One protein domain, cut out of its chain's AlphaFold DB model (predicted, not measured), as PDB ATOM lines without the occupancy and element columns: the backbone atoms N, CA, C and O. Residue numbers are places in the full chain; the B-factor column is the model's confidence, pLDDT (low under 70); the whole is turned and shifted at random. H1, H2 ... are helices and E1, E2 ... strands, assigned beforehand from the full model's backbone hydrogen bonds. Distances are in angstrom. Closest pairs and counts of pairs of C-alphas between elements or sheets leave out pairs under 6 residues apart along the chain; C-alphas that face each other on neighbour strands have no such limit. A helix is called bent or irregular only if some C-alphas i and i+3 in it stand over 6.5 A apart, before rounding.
ATOM      1  N   THR A 166     -15.952 -14.676 -30.636       87.31
ATOM      2  CA  THR A 166     -17.211 -14.761 -29.866       87.31
ATOM      3  C   THR A 166     -18.446 -14.746 -30.763       87.31
ATOM      4  O   THR A 166     -19.387 -15.499 -30.536       87.31
ATOM      5  N   LEU A 167     -18.441 -13.920 -31.810       88.75
ATOM      6  CA  LEU A 167     -19.566 -13.859 -32.732       88.75
ATOM      7  C   LEU A 167     -19.628 -15.090 -33.642       88.75
ATOM      8  O   LEU A 167     -20.715 -15.564 -33.962       88.75
ATOM      9  N   SER A 168     -18.471 -15.633 -34.015       92.88
ATOM     10  CA  SER A 168     -18.384 -16.916 -34.720       92.88
ATOM     11  C   SER A 168     -19.054 -18.016 -33.890       92.88
ATOM     12  O   SER A 168     -19.956 -18.689 -34.386       92.88
ATOM     13  N   ASP A 169     -18.724 -18.111 -32.599       92.25
ATOM     14  CA  ASP A 169     -19.341 -19.061 -31.663       92.25
ATOM     15  C   ASP A 169     -20.860 -18.865 -31.542       92.25
ATOM     16  O   ASP A 169     -21.620 -19.836 -31.498       92.25
ATOM     17  N   GLU A 170     -21.328 -17.615 -31.493       93.06
ATOM     18  CA  GLU A 170     -22.756 -17.293 -31.444       93.06
ATOM     19  C   GLU A 170     -23.495 -17.680 -32.726       93.06
ATOM     20  O   GLU A 170     -24.625 -18.168 -32.646       93.06
ATOM     21  N   ILE A 171     -22.881 -17.497 -33.900       95.50
ATOM     22  CA  ILE A 171     -23.445 -17.941 -35.181       95.50
ATOM     23  C   ILE A 171     -23.606 -19.462 -35.168       95.50
ATOM     24  O   ILE A 171     -24.706 -19.956 -35.415       95.50
ATOM     25  N   LEU A 172     -22.556 -20.203 -34.802       97.00
ATOM     26  CA  LEU A 172     -22.622 -21.667 -34.731       97.00
ATOM     27  C   LEU A 172     -23.657 -22.139 -33.705       97.00
ATOM     28  O   LEU A 172     -24.386 -23.102 -33.943       97.00
ATOM     29  N   TRP A 173     -23.771 -21.445 -32.576       96.56
ATOM     30  CA  TRP A 173     -24.759 -21.775 -31.555       96.56
ATOM     31  C   TRP A 173     -26.199 -21.520 -32.004       96.56
ATOM     32  O   TRP A 173     -27.079 -22.339 -31.734       96.56
ATOM     33  N   LYS A 174     -26.455 -20.427 -32.732       96.25
ATOM     34  CA  LYS A 174     -27.769 -20.176 -33.347       96.25
ATOM     35  C   LYS A 174     -28.138 -21.281 -34.328       96.25
ATOM     36  O   LYS A 174     -29.288 -21.712 -34.337       96.25
ATOM     37  N   GLU A 175     -27.173 -21.781 -35.096       97.69
ATOM     38  CA  GLU A 175     -27.402 -22.929 -35.972       97.69
ATOM     39  C   GLU A 175     -27.782 -24.182 -35.159       97.69
ATOM     40  O   GLU A 175     -28.764 -24.836 -35.503       97.69
ATOM     41  N   VAL A 176     -27.119 -24.469 -34.032       97.75
ATOM     42  CA  VAL A 176     -27.500 -25.578 -33.127       97.75
ATOM     43  C   VAL A 176     -28.936 -25.438 -32.608       97.75
ATOM     44  O   VAL A 176     -29.707 -26.393 -32.715       97.75
ATOM     45  N   ILE A 177     -29.313 -24.258 -32.103       97.31
ATOM     46  CA  ILE A 177     -30.673 -23.994 -31.593       97.31
ATOM     47  C   ILE A 177     -31.712 -24.118 -32.712       97.31
ATOM     48  O   ILE A 177     -32.752 -24.740 -32.533       97.31
ATOM     49  N   SER A 178     -31.442 -23.548 -33.889       96.69
ATOM     50  CA  SER A 178     -32.388 -23.590 -35.014       96.69
ATOM     51  C   SER A 178     -32.680 -25.014 -35.502       96.69
ATOM     52  O   SER A 178     -33.733 -25.259 -36.086       96.69
ATOM     53  N   HIS A 179     -31.775 -25.958 -35.225       96.94
ATOM     54  CA  HIS A 179     -31.942 -27.378 -35.516       96.94
ATOM     55  C   HIS A 179     -32.474 -28.187 -34.318       96.94
ATOM     56  O   HIS A 179     -32.590 -29.406 -34.431       96.94
ATOM     57  N   GLY A 180     -32.799 -27.543 -33.191       96.81
ATOM     58  CA  GLY A 180     -33.333 -28.188 -31.988       96.81
ATOM     59  C   GLY A 180     -32.339 -29.119 -31.289       96.81
ATOM     60  O   GLY A 180     -32.745 -30.146 -30.750       96.81
ATOM     61  N   MET A 181     -31.035 -28.832 -31.388       97.44
ATOM     62  CA  MET A 181     -29.951 -29.690 -30.882       97.44
ATOM     63  C   MET A 181     -29.306 -29.155 -29.591       97.44
ATOM     64  O   MET A 181     -28.251 -29.635 -29.168       97.44
ATOM     65  N   GLU A 182     -29.908 -28.156 -28.943       96.25
ATOM     66  CA  GLU A 182     -29.398 -27.553 -27.709       96.25
ATOM     67  C   GLU A 182     -29.320 -28.549 -26.540       96.25
ATOM     68  O   GLU A 182     -28.429 -28.444 -25.693       96.25
ATOM     69  N   ASP A 183     -30.185 -29.566 -26.536       96.50
ATOM     70  CA  ASP A 183     -30.213 -30.643 -25.541       96.50
ATOM     71  C   ASP A 183     -28.972 -31.550 -25.610       96.50
ATOM     72  O   ASP A 183     -28.661 -32.262 -24.653       96.50
ATOM     73  N   LYS A 184     -28.225 -31.514 -26.723       96.75
ATOM     74  CA  LYS A 184     -26.989 -32.286 -26.911       96.75
ATOM     75  C   LYS A 184     -25.768 -31.620 -26.296       96.75
ATOM     76  O   LYS A 184     -24.748 -32.283 -26.124       96.75
ATOM     77  N   LEU A 185     -25.851 -30.352 -25.904       95.62
ATOM     78  CA  LEU A 185     -24.714 -29.606 -25.369       95.62
ATOM     79  C   LEU A 185     -24.001 -30.298 -24.175       95.62
ATOM     80  O   LEU A 185     -22.762 -30.319 -24.159       95.62
ATOM     81  N   PRO A 186     -24.703 -30.931 -23.205       97.06
ATOM     82  CA  PRO A 186     -24.053 -31.655 -22.109       97.06
ATOM     83  C   PRO A 186     -23.197 -32.846 -22.567       97.06
ATOM     84  O   PRO A 186     -22.145 -33.099 -21.977       97.06
ATOM     85  N   LYS A 187     -23.583 -33.540 -23.652       96.88
ATOM     86  CA  LYS A 187     -22.812 -34.657 -24.242       96.88
ATOM     87  C   LYS A 187     -21.410 -34.211 -24.660       96.88
ATOM     88  O   LYS A 187     -20.458 -34.980 -24.559       96.88
ATOM     89  N   TYR A 188     -21.281 -32.953 -25.071       96.12
ATOM     90  CA  TYR A 188     -20.032 -32.340 -25.514       96.12
ATOM     91  C   TYR A 188     -19.408 -31.427 -24.457       96.12
ATOM     92  O   TYR A 188     -18.641 -30.527 -24.792       96.12
ATOM     93  N   LYS A 189     -19.722 -31.655 -23.172       95.62
ATOM     94  CA  LYS A 189     -19.162 -30.914 -22.027       95.62
ATOM     95  C   LYS A 189     -19.331 -29.393 -22.149       95.62
ATOM     96  O   LYS A 189     -18.455 -28.641 -21.736       95.62
ATOM     97  N   GLY A 190     -20.428 -28.935 -22.752       92.94
ATOM     98  CA  GLY A 190     -20.660 -27.504 -22.954       92.94
ATOM     99  C   GLY A 190     -20.012 -26.907 -24.206       92.94
ATOM    100  O   GLY A 190     -20.148 -25.707 -24.429       92.94
ATOM    101  N   ASN A 191     -19.322 -27.694 -25.039       94.19
ATOM    102  CA  ASN A 191     -18.659 -27.175 -26.235       94.19
ATOM    103  C   ASN A 191     -19.649 -26.997 -27.399       94.19
ATOM    104  O   ASN A 191     -20.087 -27.966 -28.029       94.19
ATOM    105  N   ARG A 192     -19.979 -25.737 -27.696       95.00
ATOM    106  CA  ARG A 192     -20.937 -25.347 -28.740       95.00
ATOM    107  C   ARG A 192     -20.446 -25.692 -30.145       95.00
ATOM    108  O   ARG A 192     -21.214 -26.263 -30.913       95.00
ATOM    109  N   THR A 193     -19.175 -25.438 -30.454       94.62
ATOM    110  CA  THR A 193     -18.574 -25.760 -31.757       94.62
ATOM    111  C   THR A 193     -18.621 -27.255 -32.040       94.62
ATOM    112  O   THR A 193     -19.094 -27.672 -33.092       94.62
ATOM    113  N   ILE A 194     -18.182 -28.095 -31.099       95.62
ATOM    114  CA  ILE A 194     -18.225 -29.552 -31.284       95.62
ATOM    115  C   ILE A 194     -19.676 -30.014 -31.446       95.62
ATOM    116  O   ILE A 194     -19.958 -30.816 -32.332       95.62
ATOM    117  N   THR A 195     -20.604 -29.464 -30.656       97.31
ATOM    118  CA  THR A 195     -22.036 -29.771 -30.797       97.31
ATOM    119  C   THR A 195     -22.537 -29.434 -32.204       97.31
ATOM    120  O   THR A 195     -23.174 -30.273 -32.835       97.31
ATOM    121  N   PHE A 196     -22.196 -28.257 -32.740       97.81
ATOM    122  CA  PHE A 196     -22.524 -27.873 -34.115       97.81
ATOM    123  C   PHE A 196     -21.982 -28.877 -35.139       97.81
ATOM    124  O   PHE A 196     -22.736 -29.371 -35.979       97.81
ATOM    125  N   TYR A 197     -20.701 -29.232 -35.063       97.00
ATOM    126  CA  TYR A 197     -20.112 -30.134 -36.054       97.00
ATOM    127  C   TYR A 197     -20.697 -31.547 -35.991       97.00
ATOM    128  O   TYR A 197     -21.027 -32.123 -37.029       97.00
ATOM    129  N   GLU A 198     -20.845 -32.105 -34.792       96.62
ATOM    130  CA  GLU A 198     -21.302 -33.485 -34.611       96.62
ATOM    131  C   GLU A 198     -22.811 -33.649 -34.825       96.62
ATOM    132  O   GLU A 198     -23.252 -34.649 -35.396       96.62
ATOM    133  N   GLU A 199     -23.613 -32.685 -34.374       97.00
ATOM    134  CA  GLU A 199     -25.071 -32.825 -34.358       97.00
ATOM    135  C   GLU A 199     -25.755 -32.123 -35.534       97.00
ATOM    136  O   GLU A 199     -26.860 -32.531 -35.895       97.00
ATOM    137  N   VAL A 200     -25.099 -31.137 -36.161       97.00
ATOM    138  CA  VAL A 200     -25.640 -30.374 -37.298       97.00
ATOM    139  C   VAL A 200     -24.837 -30.626 -38.574       97.00
ATOM    140  O   VAL A 200     -25.376 -31.220 -39.506       97.00
ATOM    141  N   MET A 201     -23.562 -30.219 -38.634       96.06
ATOM    142  CA  MET A 201     -22.778 -30.211 -39.883       96.06
ATOM    143  C   MET A 201     -22.633 -31.612 -40.491       96.06
ATOM    144  O   MET A 201     -23.025 -31.831 -41.636       96.06
ATOM    145  N   LYS A 202     -22.155 -32.600 -39.720       94.69
ATOM    146  CA  LYS A 202     -21.960 -33.979 -40.213       94.69
ATOM    147  C   LYS A 202     -23.248 -34.638 -40.709       94.69
ATOM    148  O   LYS A 202     -23.194 -35.544 -41.539       94.69
ATOM    149  N   LYS A 203     -24.409 -34.191 -40.224       95.19
ATOM    150  CA  LYS A 203     -25.717 -34.744 -40.597       95.19
ATOM    151  C   LYS A 203     -26.319 -34.098 -41.843       95.19
ATOM    152  O   LYS A 203     -27.373 -34.542 -42.293       95.19
ATOM    153  N   LYS A 204     -25.671 -33.087 -42.434       94.00
ATOM    154  CA  LYS A 204     -26.144 -32.463 -43.681       94.00
ATOM    155  C   LYS A 204     -26.036 -33.386 -44.892       94.00
ATOM    156  O   LYS A 204     -26.799 -33.204 -45.840       94.00
ATOM    157  N   GLY A 205     -25.150 -34.384 -44.853       90.81
ATOM    158  CA  GLY A 205     -25.008 -35.390 -45.906       90.81
ATOM    159  C   GLY A 205     -24.785 -34.742 -47.281       90.81
ATOM    160  O   GLY A 205     -23.787 -34.045 -47.451       90.81
ATOM    161  N   PRO A 206     -25.689 -34.920 -48.262       91.50
ATOM    162  CA  PRO A 206     -25.538 -34.318 -49.590       91.50
ATOM    163  C   PRO A 206     -25.622 -32.780 -49.590       91.50
ATOM    164  O   PRO A 206     -25.156 -32.152 -50.533       91.50
ATOM    165  N   ASN A 207     -26.178 -32.162 -48.542       93.94
ATOM    166  CA  ASN A 207     -26.353 -30.708 -48.454       93.94
ATOM    167  C   ASN A 207     -25.166 -29.981 -47.800       93.94
ATOM    168  O   ASN A 207     -25.232 -28.766 -47.605       93.94
ATOM    169  N   THR A 208     -24.100 -30.699 -47.426       94.62
ATOM    170  CA  THR A 208     -22.953 -30.128 -46.701       94.62
ATOM    171  C   THR A 208     -22.328 -28.955 -47.446       94.62
ATOM    172  O   THR A 208     -22.033 -27.942 -46.824       94.62
ATOM    173  N   GLU A 209     -22.201 -29.029 -48.770       93.81
ATOM    174  CA  GLU A 209     -21.616 -27.954 -49.578       93.81
ATOM    175  C   GLU A 209     -22.405 -26.643 -49.470       93.81
ATOM    176  O   GLU A 209     -21.842 -25.598 -49.135       93.81
ATOM    177  N   ALA A 210     -23.713 -26.693 -49.741       94.44
ATOM    178  CA  ALA A 210     -24.574 -25.514 -49.706       94.44
ATOM    179  C   ALA A 210     -24.626 -24.915 -48.293       94.44
ATOM    180  O   ALA A 210     -24.530 -23.699 -48.123       94.44
ATOM    181  N   TYR A 211     -24.696 -25.777 -47.277       96.62
ATOM    182  CA  TYR A 211     -24.714 -25.350 -45.881       96.62
ATOM    183  C   TYR A 211     -23.364 -24.779 -45.418       96.62
ATOM    184  O   TYR A 211     -23.324 -23.825 -44.645       96.62
ATOM    185  N   THR A 212     -22.254 -25.301 -45.945       96.81
ATOM    186  CA  THR A 212     -20.907 -24.749 -45.742       96.81
ATOM    187  C   THR A 212     -20.813 -23.341 -46.306       96.81
ATOM    188  O   THR A 212     -20.296 -22.456 -45.631       96.81
ATOM    189  N   ILE A 213     -21.327 -23.108 -47.519       95.56
ATOM    190  CA  ILE A 213     -21.362 -21.765 -48.113       95.56
ATOM    191  C   ILE A 213     -22.184 -20.829 -47.238       95.56
ATOM    192  O   ILE A 213     -21.734 -19.726 -46.948       95.56
ATOM    193  N   GLU A 214     -23.364 -21.265 -46.803       96.25
ATOM    194  CA  GLU A 214     -24.249 -20.448 -45.983       96.25
ATOM    195  C   GLU A 214     -23.596 -20.055 -44.648       96.25
ATOM    196  O   GLU A 214     -23.432 -18.866 -44.369       96.25
ATOM    197  N   VAL A 215     -23.209 -21.033 -43.828       97.31
ATOM    198  CA  VAL A 215     -22.677 -20.774 -42.481       97.31
ATOM    199  C   VAL A 215     -21.266 -20.197 -42.550       97.31
ATOM    200  O   VAL A 215     -20.974 -19.213 -41.872       97.31
ATOM    201  N   GLY A 216     -20.405 -20.742 -43.411       97.31
ATOM    202  CA  GLY A 216     -19.033 -20.268 -43.586       97.31
ATOM    203  C   GLY A 216     -18.978 -18.818 -44.063       97.31
ATOM    204  O   GLY A 216     -18.179 -18.040 -43.546       97.31
ATOM    205  N   LYS A 217     -19.877 -18.408 -44.972       96.81
ATOM    206  CA  LYS A 217     -20.000 -17.003 -45.384       96.81
ATOM    207  C   LYS A 217     -20.466 -16.111 -44.236       96.81
ATOM    208  O   LYS A 217     -19.838 -15.080 -44.016       96.81
ATOM    209  N   LYS A 218     -21.511 -16.508 -43.490       96.12
ATOM    210  CA  LYS A 218     -21.988 -15.751 -42.312       96.12
ATOM    211  C   LYS A 218     -20.840 -15.500 -41.332       96.12
ATOM    212  O   LYS A 218     -20.656 -14.375 -40.880       96.12
ATOM    213  N   VAL A 219     -20.047 -16.530 -41.039       96.94
ATOM    214  CA  VAL A 219     -18.909 -16.429 -40.119       96.94
ATOM    215  C   VAL A 219     -17.777 -15.577 -40.702       96.94
ATOM    216  O   VAL A 219     -17.268 -14.702 -40.007       96.94
ATOM    217  N   ALA A 220     -17.395 -15.770 -41.968       96.94
ATOM    218  CA  ALA A 220     -16.347 -14.968 -42.603       96.94
ATOM    219  C   ALA A 220     -16.713 -13.473 -42.610       96.94
ATOM    220  O   ALA A 220     -15.935 -12.626 -42.170       96.94
ATOM    221  N   GLU A 221     -17.935 -13.144 -43.030       95.44
ATOM    222  CA  GLU A 221     -18.438 -11.770 -43.045       95.44
ATOM    223  C   GLU A 221     -18.538 -11.183 -41.637       95.44
ATOM    224  O   GLU A 221     -18.206 -10.014 -41.441       95.44
ATOM    225  N   ALA A 222     -18.934 -11.989 -40.648       94.31
ATOM    226  CA  ALA A 222     -18.953 -11.571 -39.253       94.31
ATOM    227  C   ALA A 222     -17.557 -11.226 -38.712       94.31
ATOM    228  O   ALA A 222     -17.430 -10.446 -37.772       94.31
ATOM    229  N   ASN A 223     -16.515 -11.760 -39.344       94.94
ATOM    230  CA  ASN A 223     -15.106 -11.478 -39.090       94.94
ATOM    231  C   ASN A 223     -14.519 -10.456 -40.081       94.94
ATOM    232  O   ASN A 223     -13.306 -10.385 -40.258       94.94
ATOM    233  N   TYR A 224     -15.378  -9.657 -40.723       95.38
ATOM    234  CA  TYR A 224     -15.030  -8.568 -41.644       95.38
ATOM    235  C   TYR A 224     -14.319  -8.993 -42.934       95.38
ATOM    236  O   TYR A 224     -13.833  -8.135 -43.677       95.38
ATOM    237  N   TYR A 225     -14.274 -10.292 -43.235       96.69
ATOM    238  CA  TYR A 225     -13.726 -10.767 -44.494       96.69
ATOM    239  C   TYR A 225     -14.593 -10.317 -45.674       96.69
ATOM    240  O   TYR A 225     -15.824 -10.363 -45.628       96.69
ATOM    241  N   ILE A 226     -13.939  -9.936 -46.770       96.56
ATOM    242  CA  ILE A 226     -14.597  -9.573 -48.027       96.56
ATOM    243  C   ILE A 226     -14.543 -10.757 -48.982       96.56
ATOM    244  O   ILE A 226     -13.468 -11.295 -49.247       96.56
ATOM    245  N   TYR A 227     -15.688 -11.126 -49.552       97.06
ATOM    246  CA  TYR A 227     -15.753 -12.147 -50.593       97.06
ATOM    247  C   TYR A 227     -15.043 -11.691 -51.877       97.06
ATOM    248  O   TYR A 227     -15.297 -10.598 -52.385       97.06
ATOM    249  N   LEU A 228     -14.183 -12.547 -52.431       96.81
ATOM    250  CA  LEU A 228     -13.438 -12.292 -53.664       96.81
ATOM    251  C   LEU A 228     -13.991 -13.150 -54.815       96.81
ATOM    252  O   LEU A 228     -13.476 -14.245 -55.064       96.81
ATOM    253  N   PRO A 229     -15.014 -12.684 -55.561       96.00
ATOM    254  CA  PRO A 229     -15.657 -13.485 -56.604       96.00
ATOM    255  C   PRO A 229     -14.715 -13.826 -57.763       96.00
ATOM    256  O   PRO A 229     -14.745 -14.942 -58.276       96.00
ATOM    257  N   VAL A 230     -13.851 -12.885 -58.162       95.75
ATOM    258  CA  VAL A 230     -12.912 -13.087 -59.277       95.75
ATOM    259  C   VAL A 230     -11.857 -14.131 -58.917       95.75
ATOM    260  O   VAL A 230     -11.693 -15.093 -59.659       95.75
ATOM    261  N   LEU A 231     -11.212 -14.001 -57.751       95.56
ATOM    262  CA  LEU A 231     -10.233 -14.984 -57.277       95.56
ATOM    263  C   LEU A 231     -10.881 -16.363 -57.072       95.56
ATOM    264  O   LEU A 231     -10.353 -17.368 -57.531       95.56
ATOM    265  N   SER A 232     -12.078 -16.405 -56.478       96.12
ATOM    266  CA  SER A 232     -12.852 -17.644 -56.300       96.12
ATOM    267  C   SER A 232     -13.155 -18.359 -57.618       96.12
ATOM    268  O   SER A 232     -13.224 -19.586 -57.660       96.12
ATOM    269  N   ARG A 233     -13.396 -17.614 -58.701       95.69
ATOM    270  CA  ARG A 233     -13.611 -18.186 -60.035       95.69
ATOM    271  C   ARG A 233     -12.299 -18.681 -60.635       95.69
ATOM    272  O   ARG A 233     -12.238 -19.832 -61.045       95.69
ATOM    273  N   ASN A 234     -11.261 -17.851 -60.621       94.81
ATOM    274  CA  ASN A 234      -9.968 -18.190 -61.211       94.81
ATOM    275  C   ASN A 234      -9.349 -19.433 -60.547       94.81
ATOM    276  O   ASN A 234      -8.916 -20.348 -61.246       94.81
ATOM    277  N   GLU A 235      -9.388 -19.523 -59.214       94.94
ATOM    278  CA  GLU A 235      -8.907 -20.703 -58.488       94.94
ATOM    279  C   GLU A 235      -9.709 -21.954 -58.842       94.94
ATOM    280  O   GLU A 235      -9.131 -23.005 -59.116       94.94
ATOM    281  N   ARG A 236     -11.042 -21.846 -58.898       93.94
ATOM    282  CA  ARG A 236     -11.915 -22.960 -59.295       93.94
ATOM    283  C   ARG A 236     -11.567 -23.478 -60.686       93.94
ATOM    284  O   ARG A 236     -11.497 -24.690 -60.887       93.94
ATOM    285  N   ASP A 237     -11.313 -22.573 -61.625       93.56
ATOM    286  CA  ASP A 237     -10.950 -22.923 -62.995       93.56
ATOM    287  C   ASP A 237      -9.562 -23.571 -63.078       93.56
ATOM    288  O   ASP A 237      -9.376 -24.488 -63.886       93.56
ATOM    289  N   ALA A 238      -8.622 -23.144 -62.230       92.12
ATOM    290  CA  ALA A 238      -7.263 -23.675 -62.170       92.12
ATOM    291  C   ALA A 238      -7.184 -25.060 -61.510       92.12
ATOM    292  O   ALA A 238      -6.511 -25.944 -62.037       92.12
ATOM    293  N   VAL A 239      -7.880 -25.276 -60.386       89.88
ATOM    294  CA  VAL A 239      -7.814 -26.544 -59.631       89.88
ATOM    295  C   VAL A 239      -8.953 -27.520 -59.936       89.88
ATOM    296  O   VAL A 239      -8.936 -28.641 -59.434       89.88
ATOM    297  N   LYS A 240      -9.946 -27.113 -60.739       88.38
ATOM    298  CA  LYS A 240     -11.151 -27.902 -61.073       88.38
ATOM    299  C   LYS A 240     -11.929 -28.386 -59.842       88.38
ATOM    300  O   LYS A 240     -12.509 -29.466 -59.847       88.38
ATOM    301  N   SER A 241     -11.958 -27.564 -58.795       85.81
ATOM    302  CA  SER A 241     -12.666 -27.819 -57.537       85.81
ATOM    303  C   SER A 241     -13.339 -26.543 -57.041       85.81
ATOM    304  O   SER A 241     -12.916 -25.444 -57.394       85.81
ATOM    305  N   LEU A 242     -14.390 -26.671 -56.233       87.56
ATOM    306  CA  LEU A 242     -15.111 -25.527 -55.685       87.56
ATOM    307  C   LEU A 242     -14.213 -24.674 -54.790       87.56
ATOM    308  O   LEU A 242     -13.463 -25.176 -53.951       87.56
ATOM    309  N   ARG A 243     -14.308 -23.360 -54.990       90.88
ATOM    310  CA  ARG A 243     -13.563 -22.355 -54.238       90.88
ATOM    311  C   ARG A 243     -14.473 -21.178 -53.930       90.88
ATOM    312  O   ARG A 243     -15.056 -20.574 -54.834       90.88
ATOM    313  N   THR A 244     -14.571 -20.863 -52.646       96.69
ATOM    314  CA  THR A 244     -15.214 -19.654 -52.128       96.69
ATOM    315  C   THR A 244     -14.202 -18.978 -51.227       96.69
ATOM    316  O   THR A 244     -13.899 -19.508 -50.164       96.69
ATOM    317  N   ILE A 245     -13.629 -17.876 -51.701       97.75
ATOM    318  CA  ILE A 245     -12.447 -17.248 -51.112       97.75
ATOM    319  C   ILE A 245     -12.808 -15.865 -50.601       97.75
ATOM    320  O   ILE A 245     -13.463 -15.081 -51.295       97.75
ATOM    321  N   PHE A 246     -12.326 -15.562 -49.406       97.88
ATOM    322  CA  PHE A 246     -12.468 -14.268 -48.776       97.88
ATOM    323  C   PHE A 246     -11.109 -13.698 -48.369       97.88
ATOM    324  O   PHE A 246     -10.143 -14.445 -48.224       97.88
ATOM    325  N   ARG A 247     -11.043 -12.379 -48.163       96.81
ATOM    326  CA  ARG A 247      -9.829 -11.664 -47.744       96.81
ATOM    327  C   ARG A 247     -10.070 -10.756 -46.544       96.81
ATOM    328  O   ARG A 247     -11.060 -10.021 -46.506       96.81
ATOM    329  N   LEU A 248      -9.095 -10.736 -45.647       96.19
ATOM    330  CA  LEU A 248      -8.948  -9.784 -44.552       96.19
ATOM    331  C   LEU A 248      -7.522  -9.212 -44.564       96.19
ATOM    332  O   LEU A 248      -6.588  -9.897 -44.967       96.19
ATOM    333  N   ILE A 249      -7.335  -7.965 -44.141       94.31
ATOM    334  CA  ILE A 249      -6.022  -7.461 -43.729       94.31
ATOM    335  C   ILE A 249      -5.793  -7.910 -42.284       94.31
ATOM    336  O   ILE A 249      -6.518  -7.492 -41.379       94.31
ATOM    337  N   GLY A 250      -4.826  -8.803 -42.089       90.44
ATOM    338  CA  GLY A 250      -4.488  -9.368 -40.787       90.44
ATOM    339  C   GLY A 250      -3.870  -8.338 -39.839       90.44
ATOM    340  O   GLY A 250      -3.520  -7.221 -40.225       90.44
ATOM    341  N   ARG A 251      -3.680  -8.731 -38.575       87.19
ATOM    342  CA  ARG A 251      -3.105  -7.867 -37.525       87.19
ATOM    343  C   ARG A 251      -1.699  -7.348 -37.852       87.19
ATOM    344  O   ARG A 251      -1.297  -6.299 -37.360       87.19
ATOM    345  N   ASN A 252      -0.957  -8.075 -38.684       87.19
ATOM    346  CA  ASN A 252       0.365  -7.687 -39.179       87.19
ATOM    347  C   ASN A 252       0.315  -6.698 -40.365       87.19
ATOM    348  O   ASN A 252       1.357  -6.386 -40.936       87.19
ATOM    349  N   GLY A 253      -0.875  -6.242 -40.771       89.44
ATOM    350  CA  GLY A 253      -1.078  -5.351 -41.914       89.44
ATOM    351  C   GLY A 253      -1.013  -6.040 -43.280       89.44
ATOM    352  O   GLY A 253      -1.175  -5.372 -44.299       89.44
ATOM    353  N   SER A 254      -0.799  -7.357 -43.324       91.94
ATOM    354  CA  SER A 254      -0.697  -8.117 -44.570       91.94
ATOM    355  C   SER A 254      -2.025  -8.795 -44.916       91.94
ATOM    356  O   SER A 254      -2.782  -9.166 -44.014       91.94
ATOM    357  N   PRO A 255      -2.353  -8.968 -46.209       94.25
ATOM    358  CA  PRO A 255      -3.521  -9.739 -46.604       94.25
ATOM    359  C   PRO A 255      -3.433 -11.183 -46.111       94.25
ATOM    360  O   PRO A 255      -2.400 -11.833 -46.223       94.25
ATOM    361  N   GLN A 256      -4.552 -11.708 -45.647       95.06
ATOM    362  CA  GLN A 256      -4.756 -13.125 -45.400       95.06
ATOM    363  C   GLN A 256      -6.076 -13.556 -46.017       95.06
ATOM    364  O   GLN A 256      -6.981 -12.737 -46.239       95.06
ATOM    365  N   TYR A 257      -6.177 -14.844 -46.310       96.94
ATOM    366  CA  TYR A 257      -7.327 -15.390 -47.006       96.94
ATOM    367  C   TYR A 257      -7.890 -16.588 -46.270       96.94
ATOM    368  O   TYR A 257      -7.183 -17.314 -45.575       96.94
ATOM    369  N   ILE A 258      -9.188 -16.778 -46.464       96.69
ATOM    370  CA  ILE A 258      -9.901 -17.980 -46.062       96.69
ATOM    371  C   ILE A 258     -10.573 -18.541 -47.309       96.69
ATOM    372  O   ILE A 258     -11.278 -17.799 -48.001       96.69
ATOM    373  N   SER A 259     -10.404 -19.834 -47.581       96.75
ATOM    374  CA  SER A 259     -11.315 -20.585 -48.449       96.75
ATOM    375  C   SER A 259     -12.217 -21.519 -47.656       96.75
ATOM    376  O   SER A 259     -11.879 -21.962 -46.564       96.75
ATOM    377  N   LEU A 260     -13.400 -21.801 -48.200       96.81
ATOM    378  CA  LEU A 260     -14.307 -22.791 -47.623       96.81
ATOM    379  C   LEU A 260     -13.952 -24.197 -48.122       96.81
ATOM    380  O   LEU A 260     -13.963 -24.432 -49.336       96.81
ATOM    381  N   ASP A 261     -13.733 -25.137 -47.203       92.38
ATOM    382  CA  ASP A 261     -13.777 -26.564 -47.523       92.38
ATOM    383  C   ASP A 261     -15.236 -27.034 -47.539       92.38
ATOM    384  O   ASP A 261     -15.859 -27.314 -46.510       92.38
ATOM    385  N   HIS A 262     -15.760 -27.153 -48.755       89.62
ATOM    386  CA  HIS A 262     -17.121 -27.585 -49.055       89.62
ATOM    387  C   HIS A 262     -17.436 -29.029 -48.635       89.62
ATOM    388  O   HIS A 262     -18.613 -29.389 -48.556       89.62
ATOM    389  N   LYS A 263     -16.419 -29.862 -48.376       88.31
ATOM    390  CA  LYS A 263     -16.606 -31.275 -48.040       88.31
ATOM    391  C   LYS A 263     -16.837 -31.494 -46.548       88.31
ATOM    392  O   LYS A 263     -17.699 -32.298 -46.194       88.31
ATOM    393  N   HIS A 264     -16.077 -30.817 -45.692       89.31
ATOM    394  CA  HIS A 264     -16.155 -31.015 -44.239       89.31
ATOM    395  C   HIS A 264     -16.746 -29.818 -43.487       89.31
ATOM    396  O   HIS A 264     -16.987 -29.922 -42.281       89.31
ATOM    397  N   GLY A 265     -17.019 -28.709 -44.179       94.38
ATOM    398  CA  GLY A 265     -17.559 -27.505 -43.562       94.38
ATOM    399  C   GLY A 265     -16.524 -26.783 -42.714       94.38
ATOM    400  O   GLY A 265     -16.796 -26.451 -41.562       94.38
ATOM    401  N   MET A 266     -15.330 -26.593 -43.267       95.88
ATOM    402  CA  MET A 266     -14.185 -25.994 -42.581       95.88
ATOM    403  C   MET A 266     -13.713 -24.726 -43.291       95.88
ATOM    404  O   MET A 266     -14.079 -24.447 -44.437       95.88
ATOM    405  N   PHE A 267     -12.886 -23.960 -42.596       97.06
ATOM    406  CA  PHE A 267     -12.043 -22.942 -43.189       97.06
ATOM    407  C   PHE A 267     -10.665 -23.508 -43.507       97.06
ATOM    408  O   PHE A 267     -10.039 -24.150 -42.672       97.06
ATOM    409  N   GLU A 268     -10.165 -23.200 -44.691       96.50
ATOM    410  CA  GLU A 268      -8.760 -23.343 -45.049       96.50
ATOM    411  C   GLU A 268      -8.135 -21.951 -45.001       96.50
ATOM    412  O   GLU A 268      -8.644 -21.020 -45.628       96.50
ATOM    413  N   TYR A 269      -7.066 -21.791 -44.228       95.69
ATOM    414  CA  TYR A 269      -6.417 -20.496 -44.028       95.69
ATOM    415  C   TYR A 269      -5.211 -20.337 -44.945       95.69
ATOM    416  O   TYR A 269      -4.434 -21.278 -45.116       95.69
ATOM    417  N   HIS A 270      -4.996 -19.136 -45.482       96.06
ATOM    418  CA  HIS A 270      -3.874 -18.837 -46.373       96.06
ATOM    419  C   HIS A 270      -3.221 -17.497 -46.035       96.06
ATOM    420  O   HIS A 270      -3.884 -16.542 -45.627       96.06
ATOM    421  N   ASN A 271      -1.904 -17.416 -46.229       94.31
ATOM    422  CA  ASN A 271      -1.152 -16.163 -46.090       94.31
ATOM    423  C   ASN A 271      -1.328 -15.239 -47.313       94.31
ATOM    424  O   ASN A 271      -1.989 -15.591 -48.289       94.31
ATOM    425  N   GLU A 272      -0.645 -14.092 -47.307       94.19
ATOM    426  CA  GLU A 272      -0.625 -13.120 -48.413       94.19
ATOM    427  C   GLU A 272      -0.201 -13.691 -49.779       94.19
ATOM    428  O   GLU A 272      -0.560 -13.123 -50.808       94.19
ATOM    429  N   ARG A 273       0.541 -14.809 -49.791       94.00
ATOM    430  CA  ARG A 273       1.042 -15.502 -50.989       94.00
ATOM    431  C   ARG A 273       0.117 -16.624 -51.457       94.00
ATOM    432  O   ARG A 273       0.381 -17.235 -52.486       94.00
ATOM    433  N   GLY A 274      -0.961 -16.899 -50.722       95.00
ATOM    434  CA  GLY A 274      -1.861 -18.009 -51.016       95.00
ATOM    435  C   GLY A 274      -1.320 -19.370 -50.572       95.00
ATOM    436  O   GLY A 274      -1.849 -20.394 -51.004       95.00
ATOM    437  N   ASP A 275      -0.294 -19.410 -49.716       95.44
ATOM    438  CA  ASP A 275       0.179 -20.656 -49.112       95.44
ATOM    439  C   ASP A 275      -0.801 -21.106 -48.034       95.44
ATOM    440  O   ASP A 275      -1.112 -20.343 -47.113       95.44
ATOM    441  N   HIS A 276      -1.246 -22.358 -48.123       95.88
ATOM    442  CA  HIS A 276      -2.129 -22.965 -47.138       95.88
ATOM    443  C   HIS A 276      -1.420 -23.058 -45.778       95.88
ATOM    444  O   HIS A 276      -0.260 -23.464 -45.681       95.88
ATOM    445  N   ARG A 277      -2.116 -22.656 -44.716       95.25
ATOM    446  CA  ARG A 277      -1.635 -22.612 -43.328       95.25
ATOM    447  C   ARG A 277      -2.301 -23.646 -42.426       95.25
ATOM    448  O   ARG A 277      -1.851 -23.822 -41.298       95.25
ATOM    449  N   GLY A 278      -3.308 -24.352 -42.928       95.44
ATOM    450  CA  GLY A 278      -4.030 -25.392 -42.209       95.44
ATOM    451  C   GLY A 278      -5.537 -25.234 -42.335       95.44
ATOM    452  O   GLY A 278      -6.045 -24.206 -42.796       95.44
ATOM    453  N   GLU A 279      -6.231 -26.271 -41.887       96.38
ATOM    454  CA  GLU A 279      -7.684 -26.336 -41.857       96.38
ATOM    455  C   GLU A 279      -8.183 -26.126 -40.426       96.38
ATOM    456  O   GLU A 279      -7.643 -26.687 -39.465       96.38
ATOM    457  N   PHE A 280      -9.230 -25.325 -40.289       95.81
ATOM    458  CA  PHE A 280      -9.795 -24.880 -39.028       95.81
ATOM    459  C   PHE A 280     -11.315 -24.985 -39.082       95.81
ATOM    460  O   PHE A 280     -11.946 -24.792 -40.118       95.81
ATOM    461  N   LYS A 281     -11.931 -25.253 -37.937       95.75
ATOM    462  CA  LYS A 281     -13.378 -25.122 -37.788       95.75
ATOM    463  C   LYS A 281     -13.787 -23.658 -37.935       95.75
ATOM    464  O   LYS A 281     -12.970 -22.752 -37.801       95.75
ATOM    465  N   PHE A 282     -15.076 -23.413 -38.137       96.12
ATOM    466  CA  PHE A 282     -15.609 -22.058 -38.272       96.12
ATOM    467  C   PHE A 282     -15.421 -21.167 -37.034       96.12
ATOM    468  O   PHE A 282     -15.471 -19.952 -37.155       96.12
ATOM    469  N   ASP A 283     -15.147 -21.725 -35.855       93.88
ATOM    470  CA  ASP A 283     -14.747 -20.936 -34.680       93.88
ATOM    471  C   ASP A 283     -13.237 -20.634 -34.628       93.88
ATOM    472  O   ASP A 283     -12.752 -20.094 -33.635       93.88
ATOM    473  N   GLY A 284     -12.466 -21.033 -35.641       92.88
ATOM    474  CA  GLY A 284     -11.007 -20.917 -35.681       92.88
ATOM    475  C   GLY A 284     -10.269 -22.005 -34.898       92.88
ATOM    476  O   GLY A 284      -9.055 -21.917 -34.727       92.88
ATOM    477  N   SER A 285     -10.948 -23.038 -34.383       92.56
ATOM    478  CA  SER A 285     -10.261 -24.163 -33.737       92.56
ATOM    479  C   SER A 285      -9.569 -25.057 -34.768       92.56
ATOM    480  O   SER A 285     -10.166 -25.471 -35.759       92.56
ATOM    481  N   TYR A 286      -8.299 -25.373 -34.518       93.00
ATOM    482  CA  TYR A 286      -7.472 -26.190 -35.406       93.00
ATOM    483  C   TYR A 286      -8.108 -27.555 -35.721       93.00
ATOM    484  O   TYR A 286      -8.675 -28.207 -34.832       93.00
ATOM    485  N   ASN A 287      -7.997 -27.984 -36.980       94.00
ATOM    486  CA  ASN A 287      -8.423 -29.300 -37.451       94.00
ATOM    487  C   ASN A 287      -7.258 -30.104 -38.048       94.00
ATOM    488  O   ASN A 287      -6.981 -31.207 -37.576       94.00
ATOM    489  N   SER A 288      -6.558 -29.562 -39.048       94.50
ATOM    490  CA  SER A 288      -5.445 -30.264 -39.698       94.50
ATOM    491  C   SER A 288      -4.359 -29.331 -40.222       94.50
ATOM    492  O   SER A 288      -4.554 -28.127 -40.378       94.50
ATOM    493  N   GLU A 289      -3.199 -29.917 -40.510       95.69
ATOM    494  CA  GLU A 289      -1.998 -29.199 -40.923       95.69
ATOM    495  C   GLU A 289      -2.082 -28.645 -42.352       95.69
ATOM    496  O   GLU A 289      -2.964 -28.991 -43.142       95.69
ATOM    497  N   ALA A 290      -1.136 -27.765 -42.677       93.62
ATOM    498  CA  ALA A 290      -0.977 -27.204 -44.008       93.62
ATOM    499  C   ALA A 290      -0.676 -28.287 -45.057       93.62
ATOM    500  O   ALA A 290       0.062 -29.241 -44.820       93.62
ATOM    501  N   GLN A 291      -1.200 -28.086 -46.263       91.81
ATOM    502  CA  GLN A 291      -1.032 -28.991 -47.398       91.81
ATOM    503  C   GLN A 291      -0.778 -28.182 -48.668       91.81
ATOM    504  O   GLN A 291      -1.639 -27.419 -49.098       91.81
ATOM    505  N   ASN A 292       0.379 -28.388 -49.305       90.19
ATOM    506  CA  ASN A 292       0.796 -27.646 -50.508       90.19
ATOM    507  C   ASN A 292      -0.160 -27.818 -51.703       90.19
ATOM    508  O   ASN A 292      -0.218 -26.981 -52.610       90.19
ATOM    509  N   SER A 293      -0.908 -28.923 -51.740       89.06
ATOM    510  CA  SER A 293      -1.966 -29.163 -52.726       89.06
ATOM    511  C   SER A 293      -3.080 -28.115 -52.642       89.06
ATOM    512  O   SER A 293      -3.703 -27.831 -53.664       89.06
ATOM    513  N   HIS A 294      -3.292 -27.509 -51.469       90.75
ATOM    514  CA  HIS A 294      -4.372 -26.561 -51.186       90.75
ATOM    515  C   HIS A 294      -3.943 -25.090 -51.333       90.75
ATOM    516  O   HIS A 294      -4.757 -24.195 -51.110       90.75
ATOM    517  N   ASN A 295      -2.694 -24.821 -51.736       94.31
ATOM    518  CA  ASN A 295      -2.248 -23.466 -52.064       94.31
ATOM    519  C   ASN A 295      -3.029 -22.911 -53.264       94.31
ATOM    520  O   ASN A 295      -3.341 -23.650 -54.209       94.31
TER     521      ASN A 295
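This is residues 166 to 295 of the 304 residues of an uncharacterized protein of Sphingobacteriales bacterium 44-61 (UniProt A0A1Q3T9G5). A strongly twisted sheet of five strands has one arm of a long bent helix, H3b, running over one face, while the other arm, H3a, forms with H1 and H2 a helical cluster away from the sheet. H4 sits at the sheet's E1 edge and only grazes it. The 130 printed residues hold four named helices followed by five named strands, H1 H2 H3 H4 E1 E2 E3 E4 E5, the sheet running in the order E1 E2 E3 E4 E5, antiparallel throughout. The class is mixed, helices and strands; the whole is compact, with a radius of gyration of the C-alphas of 14.8 A and spans of 43 by 34 by 24 A.

H1, residues 166 to 178, starts with C-alpha 166 at (-17.211, -14.761, -29.866) and is 18.3 A long. H2, residues 182 to 188, is irregular, with C-alphas 183 and 186 7.1 A apart. H3, residues 192 to 222, was assigned as one helix by its hydrogen bonds but is bent, with C-alphas 203 and 206 9.0 A apart. Its arms are H3a, residues 192 to 203, 15.9 A, and H3b, residues 206 to 222, 25.8 A; both are irregular, with C-alphas 199 and 202 6.7 A apart and C-alphas 206 and 209 7.5 A apart. H4, residues 229 to 239, is 15.5 A long. The strands are E1, residues 245 to 249, E2, residues 255 to 261, 19.7 A, E3, residues 266 to 270, E4, residues 276 to 280, and E5, residues 286 to 288, ending with C-alpha 288 at (-5.445, -30.264, -39.698).

The strands form a meander, each the antiparallel neighbour of the one before, and each successive pair is a hairpin. N 246 and O 258 of E1 and E2 are 2.8 A apart, N 259 and O 268 of E2 and E3 2.9 A, N 267 and O 280 of E3 and E4 2.8 A, and N 279 and O 288 of E4 and E5 2.9 A, within hydrogen-bond range. With H3b on one face the sheet makes two layers; H3b's height over the sheet is 8.7 A, and it runs along the strands, at 13 degrees to E2 on the local plane. The closest C-alphas of H3b and E2, Gly 216 and Leu 260, are 6.7 A apart. H1 touches H3a at a steep tilt of 46 degrees, C-alphas Val 176 and Phe 196 being closest at 5.6 A. H2 touches H3a about perpendicular, at 73 degrees, with C-alphas Leu 185 and Thr 195 closest at 6.1 A. Every O i to N i+4 pair is within hydrogen-bond range in H1 and H4, against 5 of 8 in H3a, 12 of 13 in H3b and 0 of 3 in H2, where 3 of 4 O i to N i+3 pairs are.

The C-alphas farthest apart, Pro 186 and Ala 238, are 44.2 A apart. The printed part has no cut and no long link. Its mean pLDDT is 94.6, and no printed residue is under 70.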